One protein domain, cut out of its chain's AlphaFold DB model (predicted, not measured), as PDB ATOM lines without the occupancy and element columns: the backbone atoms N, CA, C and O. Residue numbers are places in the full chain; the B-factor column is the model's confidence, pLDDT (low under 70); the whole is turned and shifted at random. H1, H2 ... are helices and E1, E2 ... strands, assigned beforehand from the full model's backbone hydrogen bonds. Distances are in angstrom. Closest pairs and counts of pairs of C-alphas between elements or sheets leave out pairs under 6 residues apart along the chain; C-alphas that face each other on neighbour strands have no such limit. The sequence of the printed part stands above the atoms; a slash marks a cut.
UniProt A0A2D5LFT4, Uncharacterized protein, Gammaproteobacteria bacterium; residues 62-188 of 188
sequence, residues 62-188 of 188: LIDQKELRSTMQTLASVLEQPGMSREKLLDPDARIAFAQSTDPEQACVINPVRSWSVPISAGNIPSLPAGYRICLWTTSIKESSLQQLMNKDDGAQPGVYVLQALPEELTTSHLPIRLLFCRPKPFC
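What this domain is: This is residues 62 to 188 of the 188 residues of an uncharacterized protein of Gammaproteobacteria bacterium (UniProt A0A2D5LFT4). A narrow, twisted ribbon of three antiparallel strands has the long helix H1 running along one face, over E2 and E3, while the stretch from H2 to H4 folds beside edge strand E1, tied to it by short pairings at residues 97 to 98 and 108 to 109. At one end of the length is the small helix H5, in the link from E1 to E2; at the other is the turn between E2 and E3, round Thr 172. The printed part has 127 residues with five named helices and three named strands, in the order H1 H2 H3 H4 E1 H5 E2 E3; the sheet's order is E1, E2, E3. The class is mixed, helices and strands, with under half of the residues in named elements. The whole is compact, with a radius of gyration of the C-alphas of 14.9 A, and its outline of 48 by 31 by 26 A is only just elongated.

Where its parts are: Find C-alpha 62 at (235.778, 203.446, 220.612); from there H1, residues 62 to 79, runs 25.3 A. Next come three short helices: H2, residues 86 to 90, H3, residues 104 to 107, and H4, residues 112 to 115. Look for E1 at residues 132 to 138, 19.7 A long, beginning at C-alpha 132 at (225.623, 208.989, 211.539). H5 holds residues 146 to 151, and E2, residues 159 to 167, spans 25.8 A. E3, residues 177 to 183, runs 19.6 A and ends at C-alpha 183 at (219.411, 226.128, 227.263).

How they stand to each other: Start at the sheet, which is only just strongly twisted, its C-alphas lying up to 4.5 A off the best plane. Between E1 and E2, N 135 and O 164 are 2.8 A apart, within hydrogen-bond range. E2 and E3 form a hairpin, with N 163 and O 179 at 2.8 A. H1 is on one face of the sheet, giving two layers, a helix over a sheet. Its height over the sheet is 8.8 A, and it runs along the strands, at 15 degrees to E3 on the local plane; its closest C-alphas to E3 are Ala 76 and Phe 181, 6.6 A apart. H3 is over E1, only just, with 3 of its 4 C-alphas falling on it; the closest C-alphas are Ala 107 and Cys 135, 5.8 A apart. H2 only grazes the sheet with residues 86 to 90. H4 is only just not on the sheet, with 4 pairs of C-alphas within 10 A, and H5 is not on it. In H1, H2 and H5 every O i to N i+4 pair is within hydrogen-bond range; H3 and H4 are too short for such a pair.

The domain as a whole: Asn 151 and Thr 172 have the C-alphas farthest apart, 48.9 A. The printed part has no cut. The links H2 to H3 and H4 to E1 are long. Mean pLDDT of the printed part is 82.6; it is under 70 at residues 62, 82 to 83, 92 to 93, 120 to 126 and 170 to 173.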
ATOM      1  N   LEU A  62     235.351 202.553 219.526       68.94
ATOM      2  CA  LEU A  62     235.778 203.446 220.612       68.94
ATOM      3  C   LEU A  62     236.274 204.809 220.113       68.94
ATOM      4  O   LEU A  62     236.089 205.819 220.796       68.94
ATOM      5  N   ILE A  63     236.914 204.837 218.943       71.19
ATOM      6  CA  ILE A  63     237.439 206.067 218.344       71.19
ATOM      7  C   ILE A  63     236.266 206.891 217.822       71.19
ATOM      8  O   ILE A  63     236.127 208.054 218.204       71.19
ATOM      9  N   ASP A  64     235.366 206.250 217.076       77.38
ATOM     10  CA  ASP A  64     234.182 206.899 216.520       77.38
ATOM     11  C   ASP A  64     233.264 207.415 217.638       77.38
ATOM     12  O   ASP A  64     232.786 208.543 217.572       77.38
ATOM     13  N   GLN A  65     233.076 206.658 218.727       82.44
ATOM     14  CA  GLN A  65     232.288 207.123 219.875       82.44
ATOM     15  C   GLN A  65     232.911 208.334 220.578       82.44
ATOM     16  O   GLN A  65     232.186 209.243 220.991       82.44
ATOM     17  N   LYS A  66     234.239 208.358 220.741       84.94
ATOM     18  CA  LYS A  66     234.935 209.494 221.358       84.94
ATOM     19  C   LYS A  66     234.808 210.745 220.490       84.94
ATOM     20  O   LYS A  66     234.484 211.813 221.010       84.94
ATOM     21  N   GLU A  67     235.038 210.604 219.189       84.50
ATOM     22  CA  GLU A  67     234.924 211.693 218.219       84.50
ATOM     23  C   GLU A  67     233.484 212.209 218.119       84.50
ATOM     24  O   GLU A  67     233.248 213.416 218.215       84.50
ATOM     25  N   LEU A  68     232.506 211.303 218.037       86.88
ATOM     26  CA  LEU A  68     231.087 211.645 217.987       86.88
ATOM     27  C   LEU A  68     230.654 212.380 219.254       86.88
ATOM     28  O   LEU A  68     230.006 213.422 219.171       86.88
ATOM     29  N   ARG A  69     231.069 211.904 220.435       88.56
ATOM     30  CA  ARG A  69     230.748 212.558 221.709       88.56
ATOM     31  C   ARG A  69     231.369 213.947 221.816       88.56
ATOM     32  O   ARG A  69     230.684 214.871 222.247       88.56
ATOM     33  N   SER A  70     232.624 214.103 221.397       88.00
ATOM     34  CA  SER A  70     233.291 215.409 221.352       88.00
ATOM     35  C   SER A  70     232.555 216.368 220.419       88.00
ATOM     36  O   SER A  70     232.273 217.503 220.788       88.00
ATOM     37  N   THR A  71     232.183 215.899 219.229       87.62
ATOM     38  CA  THR A  71     231.457 216.696 218.232       87.62
ATOM     39  C   THR A  71     230.076 217.102 218.738       87.62
ATOM     40  O   THR A  71     229.694 218.265 218.622       87.62
ATOM     41  N   MET A  72     229.347 216.179 219.371       89.62
ATOM     42  CA  MET A  72     228.057 216.452 220.006       89.62
ATOM     43  C   MET A  72     228.173 217.466 221.150       89.62
ATOM     44  O   MET A  72     227.296 218.310 221.288       89.62
ATOM     45  N   GLN A  73     229.238 217.414 221.955       89.81
ATOM     46  CA  GLN A  73     229.482 218.391 223.022       89.81
ATOM     47  C   GLN A  73     229.785 219.780 222.466       89.81
ATOM     48  O   GLN A  73     229.219 220.761 222.949       89.81
ATOM     49  N   THR A  74     230.620 219.869 221.428       88.06
ATOM     50  CA  THR A  74     230.854 221.133 220.725       88.06
ATOM     51  C   THR A  74     229.537 221.666 220.177       88.06
ATOM     52  O   THR A  74     229.180 222.798 220.479       88.06
ATOM     53  N   LEU A  75     228.762 220.841 219.468       87.62
ATOM     54  CA  LEU A  75     227.466 221.238 218.928       87.62
ATOM     55  C   LEU A  75     226.519 221.724 220.033       87.62
ATOM     56  O   LEU A  75     225.997 222.828 219.922       87.62
ATOM     57  N   ALA A  76     226.375 220.974 221.129       89.31
ATOM     58  CA  ALA A  76     225.584 221.382 222.287       89.31
ATOM     59  C   ALA A  76     226.041 222.740 222.835       89.31
ATOM     60  O   ALA A  76     225.216 223.625 223.013       89.31
ATOM     61  N   SER A  77     227.350 222.968 222.983       87.44
ATOM     62  CA  SER A  77     227.881 224.256 223.449       87.44
ATOM     63  C   SER A  77     227.561 225.436 222.525       87.44
ATOM     64  O   SER A  77     227.521 226.574 222.990       87.44
ATOM     65  N   VAL A  78     227.320 225.190 221.232       85.75
ATOM     66  CA  VAL A  78     226.849 226.220 220.296       85.75
ATOM     67  C   VAL A  78     225.342 226.417 220.421       85.75
ATOM     68  O   VAL A  78     224.871 227.552 220.435       85.75
ATOM     69  N   LEU A  79     224.582 225.326 220.554       85.75
ATOM     70  CA  LEU A  79     223.131 225.368 220.758       85.75
ATOM     71  C   LEU A  79     222.755 226.051 222.088       85.75
ATOM     72  O   LEU A  79     221.738 226.733 222.162       85.75
ATOM     73  N   GLU A  80     223.588 225.898 223.118       86.94
ATOM     74  CA  GLU A  80     223.454 226.505 224.448       86.94
ATOM     75  C   GLU A  80     223.593 228.035 224.450       86.94
ATOM     76  O   GLU A  80     223.160 228.692 225.404       86.94
ATOM     77  N   GLN A  81     224.205 228.612 223.411       81.12
ATOM     78  CA  GLN A  81     224.450 230.050 223.327       81.12
ATOM     79  C   GLN A  81     223.166 230.822 222.984       81.12
ATOM     80  O   GLN A  81     222.357 230.375 222.167       81.12
ATOM     81  N   PRO A  82     223.004 232.045 223.523       69.06
ATOM     82  CA  PRO A  82     221.837 232.891 223.257       69.06
ATOM     83  C   PRO A  82     221.782 233.436 221.815       69.06
ATOM     84  O   PRO A  82     220.808 234.082 221.446       69.06
ATOM     85  N   GLY A  83     222.815 233.198 220.993       68.25
ATOM     86  CA  GLY A  83     222.891 233.650 219.598       68.25
ATOM     87  C   GLY A  83     221.962 232.906 218.630       68.25
ATOM     88  O   GLY A  83     221.712 233.391 217.530       68.25
ATOM     89  N   MET A  84     221.415 231.754 219.026       74.56
ATOM     90  CA  MET A  84     220.221 231.211 218.381       74.56
ATOM     91  C   MET A  84     218.997 231.637 219.184       74.56
ATOM     92  O   MET A  84     219.012 231.544 220.408       74.56
ATOM     93  N   SER A  85     217.934 232.074 218.515       74.38
ATOM     94  CA  SER A  85     216.651 232.354 219.160       74.38
ATOM     95  C   SER A  85     215.869 231.056 219.374       74.38
ATOM     96  O   SER A  85     216.121 230.053 218.705       74.38
ATOM     97  N   ARG A  86     214.946 231.030 220.337       79.38
ATOM     98  CA  ARG A  86     214.046 229.884 220.559       79.38
ATOM     99  C   ARG A  86     213.129 229.672 219.357       79.38
ATOM    100  O   ARG A  86     212.852 228.540 218.972       79.38
ATOM    101  N   GLU A  87     212.728 230.774 218.739       78.00
ATOM    102  CA  GLU A  87     211.860 230.830 217.572       78.00
ATOM    103  C   GLU A  87     212.497 230.046 216.430       78.00
ATOM    104  O   GLU A  87     211.853 229.148 215.916       78.00
ATOM    105  N   LYS A  88     213.794 230.235 216.153       77.88
ATOM    106  CA  LYS A  88     214.508 229.469 215.119       77.88
ATOM    107  C   LYS A  88     214.529 227.953 215.376       77.88
ATOM    108  O   LYS A  88     214.603 227.183 214.430       77.88
ATOM    109  N   LEU A  89     214.477 227.495 216.631       79.69
ATOM    110  CA  LEU A  89     214.455 226.053 216.926       79.69
ATOM    111  C   LEU A  89     213.075 225.433 216.694       79.69
ATOM    112  O   LEU A  89     212.997 224.261 216.320       79.69
ATOM    113  N   LEU A  90     212.016 226.202 216.954       79.62
ATOM    114  CA  LEU A  90     210.625 225.742 216.972       79.62
ATOM    115  C   LEU A  90     209.807 226.216 215.761       79.62
ATOM    116  O   LEU A  90     208.652 225.812 215.633       79.62
ATOM    117  N   ASP A  91     210.387 227.055 214.900       78.50
ATOM    118  CA  ASP A  91     209.728 227.638 213.733       78.50
ATOM    119  C   ASP A  91     209.143 226.530 212.844       78.50
ATOM    120  O   ASP A  91     209.848 225.560 212.553       78.50
ATOM    121  N   PRO A  92     207.870 226.600 212.419       68.25
ATOM    122  CA  PRO A  92     207.310 225.643 211.477       68.25
ATOM    123  C   PRO A  92     208.118 225.476 210.182       68.25
ATOM    124  O   PRO A  92     208.221 224.334 209.733       68.25
ATOM    125  N   ASP A  93     208.719 226.545 209.650       64.44
ATOM    126  CA  ASP A  93     209.394 226.529 208.340       64.44
ATOM    127  C   ASP A  93     210.891 226.176 208.418       64.44
ATOM    128  O   ASP A  93     211.472 225.680 207.453       64.44
ATOM    129  N   ALA A  94     211.524 226.398 209.573       70.19
ATOM    130  CA  ALA A  94     212.958 226.185 209.790       70.19
ATOM    131  C   ALA A  94     213.241 225.349 211.047       70.19
ATOM    132  O   ALA A  94     214.242 225.560 211.732       70.19
ATOM    133  N   ARG A  95     212.341 224.416 211.374       79.94
ATOM    134  CA  ARG A  95     212.399 223.652 212.621       79.94
ATOM    135  C   ARG A  95     213.659 222.812 212.711       79.94
ATOM    136  O   ARG A  95     213.942 221.992 211.843       79.94
ATOM    137  N   ILE A  96     214.368 222.978 213.820       85.62
ATOM    138  CA  ILE A  96     215.567 222.197 214.130       85.62
ATOM    139  C   ILE A  96     215.257 221.161 215.216       85.62
ATOM    140  O   ILE A  96     215.804 220.061 215.180       85.62
ATOM    141  N   ALA A  97     214.383 221.499 216.174       87.56
ATOM    142  CA  ALA A  97     214.037 220.638 217.300       87.56
ATOM    143  C   ALA A  97     212.668 219.964 217.101       87.56
ATOM    144  O   ALA A  97     211.645 220.635 216.946       87.56
ATOM    145  N   PHE A  98     212.636 218.634 217.167       90.31
ATOM    146  CA  PHE A  98     211.433 217.824 216.947       90.31
ATOM    147  C   PHE A  98     210.977 217.112 218.222       90.31
ATOM    148  O   PHE A  98     211.738 216.966 219.174       90.31
ATOM    149  N   ALA A  99     209.726 216.654 218.264       89.06
ATOM    150  CA  ALA A  99     209.269 215.793 219.353       89.06
ATOM    151  C   ALA A  99     209.892 214.397 219.208       89.06
ATOM    152  O   ALA A  99     210.083 213.923 218.093       89.06
ATOM    153  N   GLN A 100     210.143 213.700 220.318       86.00
ATOM    154  CA  GLN A 100     210.739 212.350 220.300       86.00
ATOM    155  C   GLN A 100     209.892 211.294 219.563       86.00
ATOM    156  O   GLN A 100     210.381 210.206 219.280       86.00
ATOM    157  N   SER A 101     208.623 211.594 219.274       85.88
ATOM    158  CA  SER A 101     207.718 210.739 218.501       85.88
ATOM    159  C   SER A 101     207.786 210.974 216.988       85.88
ATOM    160  O   SER A 101     207.084 210.290 216.247       85.88
ATOM    161  N   THR A 102     208.541 211.972 216.521       88.25
ATOM    162  CA  THR A 102     208.699 212.262 215.091       88.25
ATOM    163  C   THR A 102     209.649 211.255 214.447       88.25
ATOM    164  O   THR A 102     210.617 210.818 215.068       88.25
ATOM    165  N   ASP A 103     209.371 210.902 213.193       87.56
ATOM    166  CA  ASP A 103     210.190 209.977 212.415       87.56
ATOM    167  C   ASP A 103     211.646 210.483 212.283       87.56
ATOM    168  O   ASP A 103     211.863 211.618 211.834       87.56
ATOM    169  N   PRO A 104     212.657 209.678 212.672       85.00
ATOM    170  CA  PRO A 104     214.065 210.043 212.553       85.00
ATOM    171  C   PRO A 104     214.505 210.441 211.143       85.00
ATOM    172  O   PRO A 104     215.414 211.258 211.007       85.00
ATOM    173  N   GLU A 105     213.878 209.919 210.087       84.62
ATOM    174  CA  GLU A 105     214.248 210.295 208.716       84.62
ATOM    175  C   GLU A 105     213.961 211.767 208.399       84.62
ATOM    176  O   GLU A 105     214.650 212.368 207.576       84.62
ATOM    177  N   GLN A 106     212.984 212.362 209.085       85.25
ATOM    178  CA  GLN A 106     212.606 213.766 208.922       85.25
ATOM    179  C   GLN A 106     213.300 214.674 209.940       85.25
ATOM    180  O   GLN A 106     213.630 215.818 209.632       85.25
ATOM    181  N   ALA A 107     213.510 214.175 211.161       87.94
ATOM    182  CA  ALA A 107     214.049 214.965 212.266       87.94
ATOM    183  C   ALA A 107     215.586 215.037 212.293       87.94
ATOM    184  O   ALA A 107     216.152 215.931 212.929       87.94
ATOM    185  N   CYS A 108     216.271 214.086 211.655       90.31
ATOM    186  CA  CYS A 108     217.715 213.928 211.768       90.31
ATOM    187  C   CYS A 108     218.442 214.346 210.489       90.31
ATOM    188  O   CYS A 108     218.015 214.055 209.376       90.31
ATOM    189  N   VAL A 109     219.606 214.976 210.646       89.69
ATOM    190  CA  VAL A 109     220.413 215.494 209.537       89.69
ATOM    191  C   VAL A 109     221.834 214.943 209.574       89.69
ATOM    192  O   VAL A 109     222.416 214.759 210.641       89.69
ATOM    193  N   ILE A 110     222.426 214.720 208.401       85.44
ATOM    194  CA  ILE A 110     223.822 214.259 208.282       85.44
ATOM    195  C   ILE A 110     224.796 215.402 208.609       85.44
ATOM    196  O   ILE A 110     225.811 215.204 209.270       85.44
ATOM    197  N   ASN A 111     224.479 216.627 208.172       84.62
ATOM    198  CA  ASN A 111     225.312 217.805 208.404       84.62
ATOM    199  C   ASN A 111     224.532 218.876 209.189       84.62
ATOM    200  O   ASN A 111     223.861 219.713 208.570       84.62
ATOM    201  N   PRO A 112     224.601 218.867 210.535       85.44
ATOM    202  CA  PRO A 112     223.873 219.825 211.367       85.44
ATOM    203  C   PRO A 112     224.355 221.264 211.168       85.44
ATOM    204  O   PRO A 112     223.543 222.182 211.182       85.44
ATOM    205  N   VAL A 113     225.647 221.476 210.898       83.69
ATOM    206  CA  VAL A 113     226.218 222.820 210.707       83.69
ATOM    207  C   VAL A 113     225.554 223.530 209.529       83.69
ATOM    208  O   VAL A 113     225.093 224.665 209.660       83.69
ATOM    209  N   ARG A 114     225.452 222.832 208.391       82.38
ATOM    210  CA  ARG A 114     224.823 223.364 207.179       82.38
ATOM    211  C   ARG A 114     223.303 223.428 207.303       82.38
ATOM    212  O   ARG A 114     222.717 224.443 206.948       82.38
ATOM    213  N   SER A 115     222.678 222.362 207.804       84.56
ATOM    214  CA  SER A 115     221.213 222.238 207.816       84.56
ATOM    215  C   SER A 115     220.562 223.191 208.817       84.56
ATOM    216  O   SER A 115     219.543 223.798 208.519       84.56
ATOM    217  N   TRP A 116     221.172 223.381 209.988       84.56
ATOM    218  CA  TRP A 116     220.637 224.257 211.036       84.56
ATOM    219  C   TRP A 116     221.149 225.698 210.923       84.56
ATOM    220  O   TRP A 116     220.784 226.568 211.721       84.56
ATOM    221  N   SER A 117     221.991 225.974 209.917       80.81
ATOM    222  CA  SER A 117     222.649 227.267 209.720       80.81
ATOM    223  C   SER A 117     223.314 227.746 211.015       80.81
ATOM    224  O   SER A 117     223.009 228.831 211.524       80.81
ATOM    225  N   VAL A 118     224.145 226.877 211.599       76.06
ATOM    226  CA  VAL A 118     224.897 227.168 212.825       76.06
ATOM    227  C   VAL A 118     226.031 228.134 212.461       76.06
ATOM    228  O   VAL A 118     226.729 227.886 211.474       76.06
ATOM    229  N   PRO A 119     226.234 229.240 213.201       70.00
ATOM    230  CA  PRO A 119     227.302 230.183 212.892       70.00
ATOM    231  C   PRO A 119     228.670 229.488 212.947       70.00
ATOM    232  O   PRO A 119     229.079 228.973 213.984       70.00
ATOM    233  N   ILE A 120     229.386 229.513 211.819       60.97
ATOM    234  CA  ILE A 120     230.695 228.859 211.614       60.97
ATOM    235  C   ILE A 120     231.768 229.444 212.553       60.97
ATOM    236  O   ILE A 120     232.773 228.805 212.844       60.97
ATOM    237  N   SER A 121     231.529 230.644 213.097       53.91
ATOM    238  CA  SER A 121     232.358 231.290 214.121       53.91
ATOM    239  C   SER A 121     232.483 230.467 215.412       53.91
ATOM    240  O   SER A 121     233.381 230.715 216.213       53.91
ATOM    241  N   ALA A 122     231.603 229.485 215.620       52.28
ATOM    242  CA  ALA A 122     231.609 228.592 216.767       52.28
ATOM    243  C   ALA A 122     232.563 227.392 216.576       52.28
ATOM    244  O   ALA A 122     232.164 226.238 216.697       52.28
ATOM    245  N   GLY A 123     233.835 227.685 216.289       52.69
ATOM    246  CA  GLY A 123     234.935 226.718 216.250       52.69
ATOM    247  C   GLY A 123     234.844 225.666 215.140       52.69
ATOM    248  O   GLY A 123     233.807 225.440 214.524       52.69
ATOM    249  N   ASN A 124     235.968 225.000 214.868       57.28
ATOM    250  CA  ASN A 124     236.017 223.840 213.979       57.28
ATOM    251  C   ASN A 124     235.154 222.717 214.574       57.28
ATOM    252  O   ASN A 124     235.664 221.898 215.337       57.28
ATOM    253  N   ILE A 125     233.854 222.688 214.268       65.56
ATOM    254  CA  ILE A 125     233.001 221.537 214.569       65.56
ATOM    255  C   ILE A 125     233.556 220.392 213.713       65.56
ATOM    256  O   ILE A 125     233.510 220.500 212.483       65.56
ATOM    257  N   PRO A 126     234.134 219.339 214.322       65.50
ATOM    258  CA  PRO A 126     234.670 218.218 213.567       65.50
ATOM    259  C   PRO A 126     233.570 217.623 212.687       65.50
ATOM    260  O   PRO A 126     232.391 217.627 213.057       65.50
ATOM    261  N   SER A 127     233.939 217.129 211.508       70.38
ATOM    262  CA  SER A 127     233.005 216.362 210.690       70.38
ATOM    263  C   SER A 127     232.533 215.153 211.487       70.38
ATOM    264  O   SER A 127     233.350 214.460 212.086       70.38
ATOM    265  N   LEU A 128     231.230 214.889 211.487       75.88
ATOM    266  CA  LEU A 128     230.710 213.672 212.095       75.88
ATOM    267  C   LEU A 128     231.348 212.446 211.421       75.88
ATOM    268  O   LEU A 128     231.519 212.462 210.196       75.88
ATOM    269  N   PRO A 129     231.631 211.376 212.185       74.69
ATOM    270  CA  PRO A 129     231.940 210.076 211.611       74.69
ATOM    271  C   PRO A 129     230.879 209.676 210.579       74.69
ATOM    272  O   PRO A 129     229.685 209.937 210.758       74.69
ATOM    273  N   ALA A 130     231.319 209.063 209.481       75.31
ATOM    274  CA  ALA A 130     230.420 208.644 208.415       75.31
ATOM    275  C   ALA A 130     229.367 207.646 208.940       75.31
ATOM    276  O   ALA A 130     229.626 206.890 209.873       75.31
ATOM    277  N   GLY A 131     228.170 207.660 208.346       80.25
ATOM    278  CA  GLY A 131     227.073 206.765 208.734       80.25
ATOM    279  C   GLY A 131     226.300 207.185 209.988       80.25
ATOM    280  O   GLY A 131     225.552 206.371 210.518       80.25
ATOM    281  N   TYR A 132     226.446 208.429 210.462       86.44
ATOM    282  CA  TYR A 132     225.623 208.989 211.539       86.44
ATOM    283  C   TYR A 132     224.789 210.185 211.080       86.44
ATOM    284  O   TYR A 132     225.231 211.034 210.304       86.44
ATOM    285  N   ARG A 133     223.585 210.285 211.644       90.12
ATOM    286  CA  ARG A 133     222.686 211.439 211.555       90.12
ATOM    287  C   ARG A 133     222.463 212.008 212.951       90.12
ATOM    288  O   ARG A 133     222.366 211.258 213.920       90.12
ATOM    289  N   ILE A 134     222.371 213.328 213.059       91.12
ATOM    290  CA  ILE A 134     222.116 214.022 214.323       91.12
ATOM    291  C   ILE A 134     220.693 214.538 214.338       91.12
ATOM    292  O   ILE A 134     220.254 215.215 213.413       91.12
ATOM    293  N   CYS A 135     220.015 214.269 215.438       92.44
ATOM    294  CA  CYS A 135     218.671 214.725 215.725       92.44
ATOM    295  C   CYS A 135     218.716 215.617 216.961       92.44
ATOM    296  O   CYS A 135     219.453 215.337 217.915       92.44
ATOM    297  N   LEU A 136     217.896 216.660 216.960       92.81
ATOM    298  CA  LEU A 136     217.643 217.471 218.138       92.81
ATOM    299  C   LEU A 136     216.198 217.251 218.576       92.81
ATOM    300  O   LEU A 136     215.263 217.563 217.841       92.81
ATOM    301  N   TRP A 137     216.017 216.733 219.784       93.69
ATOM    302  CA  TRP A 137     214.702 216.463 220.343       93.69
ATOM    303  C   TRP A 137     214.343 217.443 221.449       93.69
ATOM    304  O   TRP A 137     215.165 217.774 222.307       93.69
ATOM    305  N   THR A 138     213.084 217.859 221.462       91.94
ATOM    306  CA  THR A 138     212.475 218.575 222.577       91.94
ATOM    307  C   THR A 138     212.102 217.599 223.694       91.94
ATOM    308  O   THR A 138     211.860 216.405 223.477       91.94
ATOM    309  N   THR A 139     212.079 218.104 224.924       90.50
ATOM    310  CA  THR A 139     211.558 217.370 226.084       90.50
ATOM    311  C   THR A 139     210.201 217.933 226.506       90.50
ATOM    312  O   THR A 139     209.666 218.850 225.883       90.50
ATOM    313  N   SER A 140     209.627 217.387 227.580       88.06
ATOM    314  CA  SER A 140     208.411 217.926 228.193       88.06
ATOM    315  C   SER A 140     208.601 219.325 228.794       88.06
ATOM    316  O   SER A 140     207.611 220.013 229.035       88.06
ATOM    317  N   ILE A 141     209.847 219.752 229.038       86.94
ATOM    318  CA  ILE A 141     210.172 221.059 229.614       86.94
ATOM    319  C   ILE A 141     210.238 222.086 228.481       86.94
ATOM    320  O   ILE A 141     211.127 222.038 227.628       86.94
ATOM    321  N   LYS A 142     209.280 223.017 228.465       85.50
ATOM    322  CA  LYS A 142     209.207 224.077 227.454       85.50
ATOM    323  C   LYS A 142     210.095 225.253 227.847       85.50
ATOM    324  O   LYS A 142     209.920 225.831 228.914       85.50
ATOM    325  N   GLU A 143     210.993 225.636 226.942       87.75
ATOM    326  CA  GLU A 143     211.846 226.817 227.105       87.75
ATOM    327  C   GLU A 143     210.990 228.092 227.194       87.75
ATOM    328  O   GLU A 143     210.233 228.418 226.267       87.75
ATOM    329  N   SER A 144     211.118 228.799 228.319       88.44
ATOM    330  CA  SER A 144     210.557 230.142 228.512       88.44
ATOM    331  C   SER A 144     211.371 231.182 227.737       88.44
ATOM    332  O   SER A 144     212.515 230.929 227.357       88.44
ATOM    333  N   SER A 145     210.799 232.356 227.460       87.00
ATOM    334  CA  SER A 145     211.545 233.389 226.733       87.00
ATOM    335  C   SER A 145     212.724 233.906 227.566       87.00
ATOM    336  O   SER A 145     212.692 233.893 228.798       87.00
ATOM    337  N   LEU A 146     213.766 234.418 226.900       83.81
ATOM    338  CA  LEU A 146     214.932 234.978 227.593       83.81
ATOM    339  C   LEU A 146     214.540 236.099 228.571       83.81
ATOM    340  O   LEU A 146     215.107 236.203 229.651       83.81
ATOM    341  N   GLN A 147     213.540 236.908 228.208       86.06
ATOM    342  CA  GLN A 147     213.027 237.992 229.047       86.06
ATOM    343  C   GLN A 147     212.392 237.451 230.334       86.06
ATOM    344  O   GLN A 147     212.700 237.950 231.413       86.06
ATOM    345  N   GLN A 148     211.585 236.391 230.234       87.38
ATOM    346  CA  GLN A 148     210.960 235.738 231.392       87.38
ATOM    347  C   GLN A 148     212.008 235.126 232.331       87.38
ATOM    348  O   GLN A 148     211.905 235.240 233.552       87.38
ATOM    349  N   LEU A 149     213.056 234.525 231.759       86.25
ATOM    350  CA  LEU A 149     214.169 233.952 232.517       86.25
ATOM    351  C   LEU A 149     214.997 235.025 233.238       86.25
ATOM    352  O   LEU A 149     215.369 234.848 234.396       86.25
ATOM    353  N   MET A 150     215.259 236.157 232.579       87.75
ATOM    354  CA  MET A 150     215.989 237.280 233.176       87.75
ATOM    355  C   MET A 150     215.195 237.979 234.284       87.75
ATOM    356  O   MET A 150     215.780 238.355 235.300       87.75
ATOM    357  N   ASN A 151     213.881 238.124 234.105       89.94
ATOM    358  CA  ASN A 151     212.995 238.777 235.070       89.94
ATOM    359  C   ASN A 151     212.629 237.882 236.265       89.94
ATOM    360  O   ASN A 151     212.072 238.382 237.238       89.94
ATOM    361  N   LYS A 152     212.993 236.588 236.219       83.38
ATOM    362  CA  LYS A 152     212.610 235.567 237.208       83.38
ATOM    363  C   LYS A 152     211.096 235.505 237.410       83.38
ATOM    364  O   LYS A 152     210.623 235.428 238.540       83.38
ATOM    365  N   ASP A 153     210.359 235.540 236.304       87.38
ATOM    366  CA  ASP A 153     208.909 235.395 236.339       87.38
ATOM    367  C   ASP A 153     208.529 234.034 236.951       87.38
ATOM    368  O   ASP A 153     209.214 233.024 236.742       87.38
ATOM    369  N   ASP A 154     207.424 233.995 237.696       81.25
ATOM    370  CA  ASP A 154     206.944 232.768 238.331       81.25
ATOM    371  C   ASP A 154     206.663 231.684 237.274       81.25
ATOM    372  O   ASP A 154     205.791 231.823 236.414       81.25
ATOM    373  N   GLY A 155     207.420 230.586 237.340       82.31
ATOM    374  CA  GLY A 155     207.312 229.463 236.405       82.31
ATOM    375  C   GLY A 155     208.208 229.550 235.163       82.31
ATOM    376  O   GLY A 155     208.118 228.662 234.314       82.31
ATOM    377  N   ALA A 156     209.088 230.551 235.055       87.44
ATOM    378  CA  ALA A 156     210.089 230.598 233.992       87.44
ATOM    379  C   ALA A 156     211.102 229.449 234.148       87.44
ATOM    380  O   ALA A 156     211.746 229.301 235.189       87.44
ATOM    381  N   GLN A 157     211.243 228.625 233.108       90.44
ATOM    382  CA  GLN A 157     212.131 227.459 233.102       90.44
ATOM    383  C   GLN A 157     213.015 227.426 231.851       90.44
ATOM    384  O   GLN A 157     212.539 227.752 230.752       90.44
ATOM    385  N   PRO A 158     214.293 227.027 231.991       90.50
ATOM    386  CA  PRO A 158     215.143 226.768 230.841       90.50
ATOM    387  C   PRO A 158     214.625 225.543 230.072       90.50
ATOM    388  O   PRO A 158     214.018 224.633 230.635       90.50
ATOM    389  N   GLY A 159     214.877 225.509 228.770       90.00
ATOM    390  CA  GLY A 159     214.577 224.355 227.935       90.00
ATOM    391  C   GLY A 159     215.584 223.234 228.153       90.00
ATOM    392  O   GLY A 159     216.789 223.472 228.233       90.00
ATOM    393  N   VAL A 160     215.095 221.995 228.178       91.81
ATOM    394  CA  VAL A 160     215.947 220.802 228.144       91.81
ATOM    395  C   VAL A 160     215.771 220.122 226.795       91.81
ATOM    396  O   VAL A 160     214.646 219.871 226.355       91.81
ATOM    397  N   TYR A 161     216.890 219.814 226.151       92.38
ATOM    398  CA  TYR A 161     216.934 219.226 224.819       92.38
ATOM    399  C   TYR A 161     217.790 217.958 224.818       92.38
ATOM    400  O   TYR A 161     218.728 217.808 225.606       92.38
ATOM    401  N   VAL A 162     217.466 217.035 223.913       94.19
ATOM    402  CA  VAL A 162     218.239 215.808 223.697       94.19
ATOM    403  C   VAL A 162     218.883 215.884 222.327       94.19
ATOM    404  O   VAL A 162     218.202 215.848 221.307       94.19
ATOM    405  N   LEU A 163     220.205 215.942 222.299       93.19
ATOM    406  CA  LEU A 163     220.974 215.724 221.089       93.19
ATOM    407  C   LEU A 163     221.220 214.223 220.948       93.19
ATOM    408  O   LEU A 163     221.745 213.584 221.863       93.19
ATOM    409  N   GLN A 164     220.844 213.644 219.815       93.25
ATOM    410  CA  GLN A 164     221.020 212.219 219.568       93.25
ATOM    411  C   GLN A 164     221.747 211.992 218.251       93.25
ATOM    412  O   GLN A 164     221.350 212.532 217.225       93.25
ATOM    413  N   ALA A 165     222.775 211.152 218.284       91.38
ATOM    414  CA  ALA A 165     223.379 210.585 217.096       91.38
ATOM    415  C   ALA A 165     222.779 209.204 216.834       91.38
ATOM    416  O   ALA A 165     222.854 208.315 217.686       91.38
ATOM    417  N   LEU A 166     222.163 209.046 215.668       90.12
ATOM    418  CA  LEU A 166     221.598 207.796 215.178       90.12
ATOM    419  C   LEU A 166     222.467 207.271 214.035       90.12
ATOM    420  O   LEU A 166     222.755 208.035 213.113       90.12
ATOM    421  N   PRO A 167     222.890 206.002 214.078       87.25
ATOM    422  CA  PRO A 167     223.557 205.395 212.943       87.25
ATOM    423  C   PRO A 167     222.553 205.109 211.819       87.25
ATOM    424  O   PRO A 167     221.385 204.828 212.091       87.25
ATOM    425  N   GLU A 168     223.001 205.163 210.566       80.94
ATOM    426  CA  GLU A 168     222.186 204.776 209.405       80.94
ATOM    427  C   GLU A 168     221.900 203.270 209.396       80.94
ATOM    428  O   GLU A 168     220.819 202.844 209.000       80.94
ATOM    429  N   GLU A 169     222.837 202.474 209.916       76.81
ATOM    430  CA  GLU A 169     222.697 201.031 210.073       76.81
ATOM    431  C   GLU A 169     223.045 200.608 211.504       76.81
ATOM    432  O   GLU A 169     224.115 200.918 212.035       76.81
ATOM    433  N   LEU A 170     222.142 199.855 212.137       69.50
ATOM    434  CA  LEU A 170     222.380 199.256 213.448       69.50
ATOM    435  C   LEU A 170     223.310 198.051 213.287       69.50
ATOM    436  O   LEU A 170     222.878 196.937 212.999       69.50
ATOM    437  N   THR A 171     224.600 198.282 213.492       67.88
ATOM    438  CA  THR A 171     225.625 197.233 213.512       67.88
ATOM    439  C   THR A 171     226.305 197.198 214.878       67.88
ATOM    440  O   THR A 171     226.200 198.134 215.668       67.88
ATOM    441  N   THR A 172     227.038 196.126 215.180       65.75
ATOM    442  CA  THR A 172     227.775 195.987 216.452       65.75
ATOM    443  C   THR A 172     228.782 197.117 216.701       65.75
ATOM    444  O   THR A 172     229.129 197.381 217.851       65.75
ATOM    445  N   SER A 173     229.221 197.799 215.640       65.62
ATOM    446  CA  SER A 173     230.174 198.913 215.682       65.62
ATOM    447  C   SER A 173     229.519 200.300 215.637       65.62
ATOM    448  O   SER A 173     230.218 201.296 215.801       65.62
ATOM    449  N   HIS A 174     228.201 200.384 215.438       71.69
ATOM    450  CA  HIS A 174     227.481 201.648 215.293       71.69
ATOM    451  C   HIS A 174     226.331 201.707 216.294       71.69
ATOM    452  O   HIS A 174     225.247 201.168 216.075       71.69
ATOM    453  N   LEU A 175     226.592 202.350 217.432       80.50
ATOM    454  CA  LEU A 175     225.636 202.466 218.527       80.50
ATOM    455  C   LEU A 175     225.123 203.903 218.630       80.50
ATOM    456  O   LEU A 175     225.914 204.843 218.523       80.50
ATOM    457  N   PRO A 176     223.820 204.098 218.886       86.25
ATOM    458  CA  PRO A 176     223.277 205.429 219.074       86.25
ATOM    459  C   PRO A 176     223.837 206.072 220.347       86.25
ATOM    460  O   PRO A 176     223.915 205.439 221.402       86.25
ATOM    461  N   ILE A 177     224.170 207.360 220.263       90.25
ATOM    462  CA  ILE A 177     224.643 208.156 221.403       90.25
ATOM    463  C   ILE A 177     223.627 209.253 221.693       90.25
ATOM    464  O   ILE A 177     223.083 209.873 220.782       90.25
ATOM    465  N   ARG A 178     223.370 209.506 222.977       92.50
ATOM    466  CA  ARG A 178     222.480 210.573 223.444       92.50
ATOM    467  C   ARG A 178     223.223 211.503 224.396       92.50
ATOM    468  O   ARG A 178     223.968 211.044 225.261       92.50
ATOM    469  N   LEU A 179     222.991 212.800 224.239       93.25
ATOM    470  CA  LEU A 179     223.494 213.866 225.093       93.25
ATOM    471  C   LEU A 179     222.322 214.771 225.478       93.25
ATOM    472  O   LEU A 179     221.643 215.322 224.618       93.25
ATOM    473  N   LEU A 180     222.092 214.916 226.777       92.94
ATOM    474  CA  LEU A 180     221.154 215.891 227.325       92.94
ATOM    475  C   LEU A 180     221.894 217.205 227.553       92.94
ATOM    476  O   LEU A 180     223.000 217.193 228.097       92.94
ATOM    477  N   PHE A 181     221.283 218.314 227.161       92.44
ATOM    478  CA  PHE A 181     221.793 219.645 227.464       92.44
ATOM    479  C   PHE A 181     220.643 220.610 227.755       92.44
ATOM    480  O   PHE A 181     219.486 220.358 227.405       92.44
ATOM    481  N   CYS A 182     220.968 221.700 228.438       90.81
ATOM    482  CA  CYS A 182     220.009 222.697 228.885       90.81
ATOM    483  C   CYS A 182     220.326 224.052 228.249       90.81
ATOM    484  O   CYS A 182     221.490 224.390 228.044       90.81
ATOM    485  N   ARG A 183     219.291 224.831 227.931       89.12
ATOM    486  CA  ARG A 183     219.411 226.128 227.263       89.12
ATOM    487  C   ARG A 183     218.378 227.132 227.798       89.12
ATOM    488  O   ARG A 183     217.227 226.747 227.987       89.12
ATOM    489  N   PRO A 184     218.731 228.421 227.940       88.12
ATOM    490  CA  PRO A 184     220.073 228.990 227.792       88.12
ATOM    491  C   PRO A 184     220.966 228.645 228.991       88.12
ATOM    492  O   PRO A 184     220.510 228.686 230.129       88.12
ATOM    493  N   LYS A 185     222.258 228.380 228.742       85.00
ATOM    494  CA  LYS A 185     223.241 227.942 229.755       85.00
ATOM    495  C   LYS A 185     223.243 228.699 231.096       85.00
ATOM    496  O   LYS A 185     223.401 228.031 232.107       85.00
ATOM    497  N   PRO A 186     223.101 230.040 231.163       85.38
ATOM    498  CA  PRO A 186     223.117 230.744 232.452       85.38
ATOM    499  C   PRO A 186     221.874 230.514 233.328       85.38
ATOM    500  O   PRO A 186     221.880 230.936 234.479       85.38
ATOM    501  N   PHE A 187     220.813 229.902 232.792       85.19
ATOM    502  CA  PHE A 187     219.570 229.599 233.519       85.19
ATOM    503  C   PHE A 187     219.396 228.106 233.800       85.19
ATOM    504  O   PHE A 187     218.366 227.697 234.331       85.19
ATOM    505  N   CYS A 188     220.403 227.329 233.418       80.31
ATOM    506  CA  CYS A 188     220.641 225.961 233.828       80.31
ATOM    507  C   CYS A 188     221.497 225.987 235.109       80.31
ATOM    508  O   CYS A 188     221.347 225.043 235.902       80.31
TER     509      CYS A 188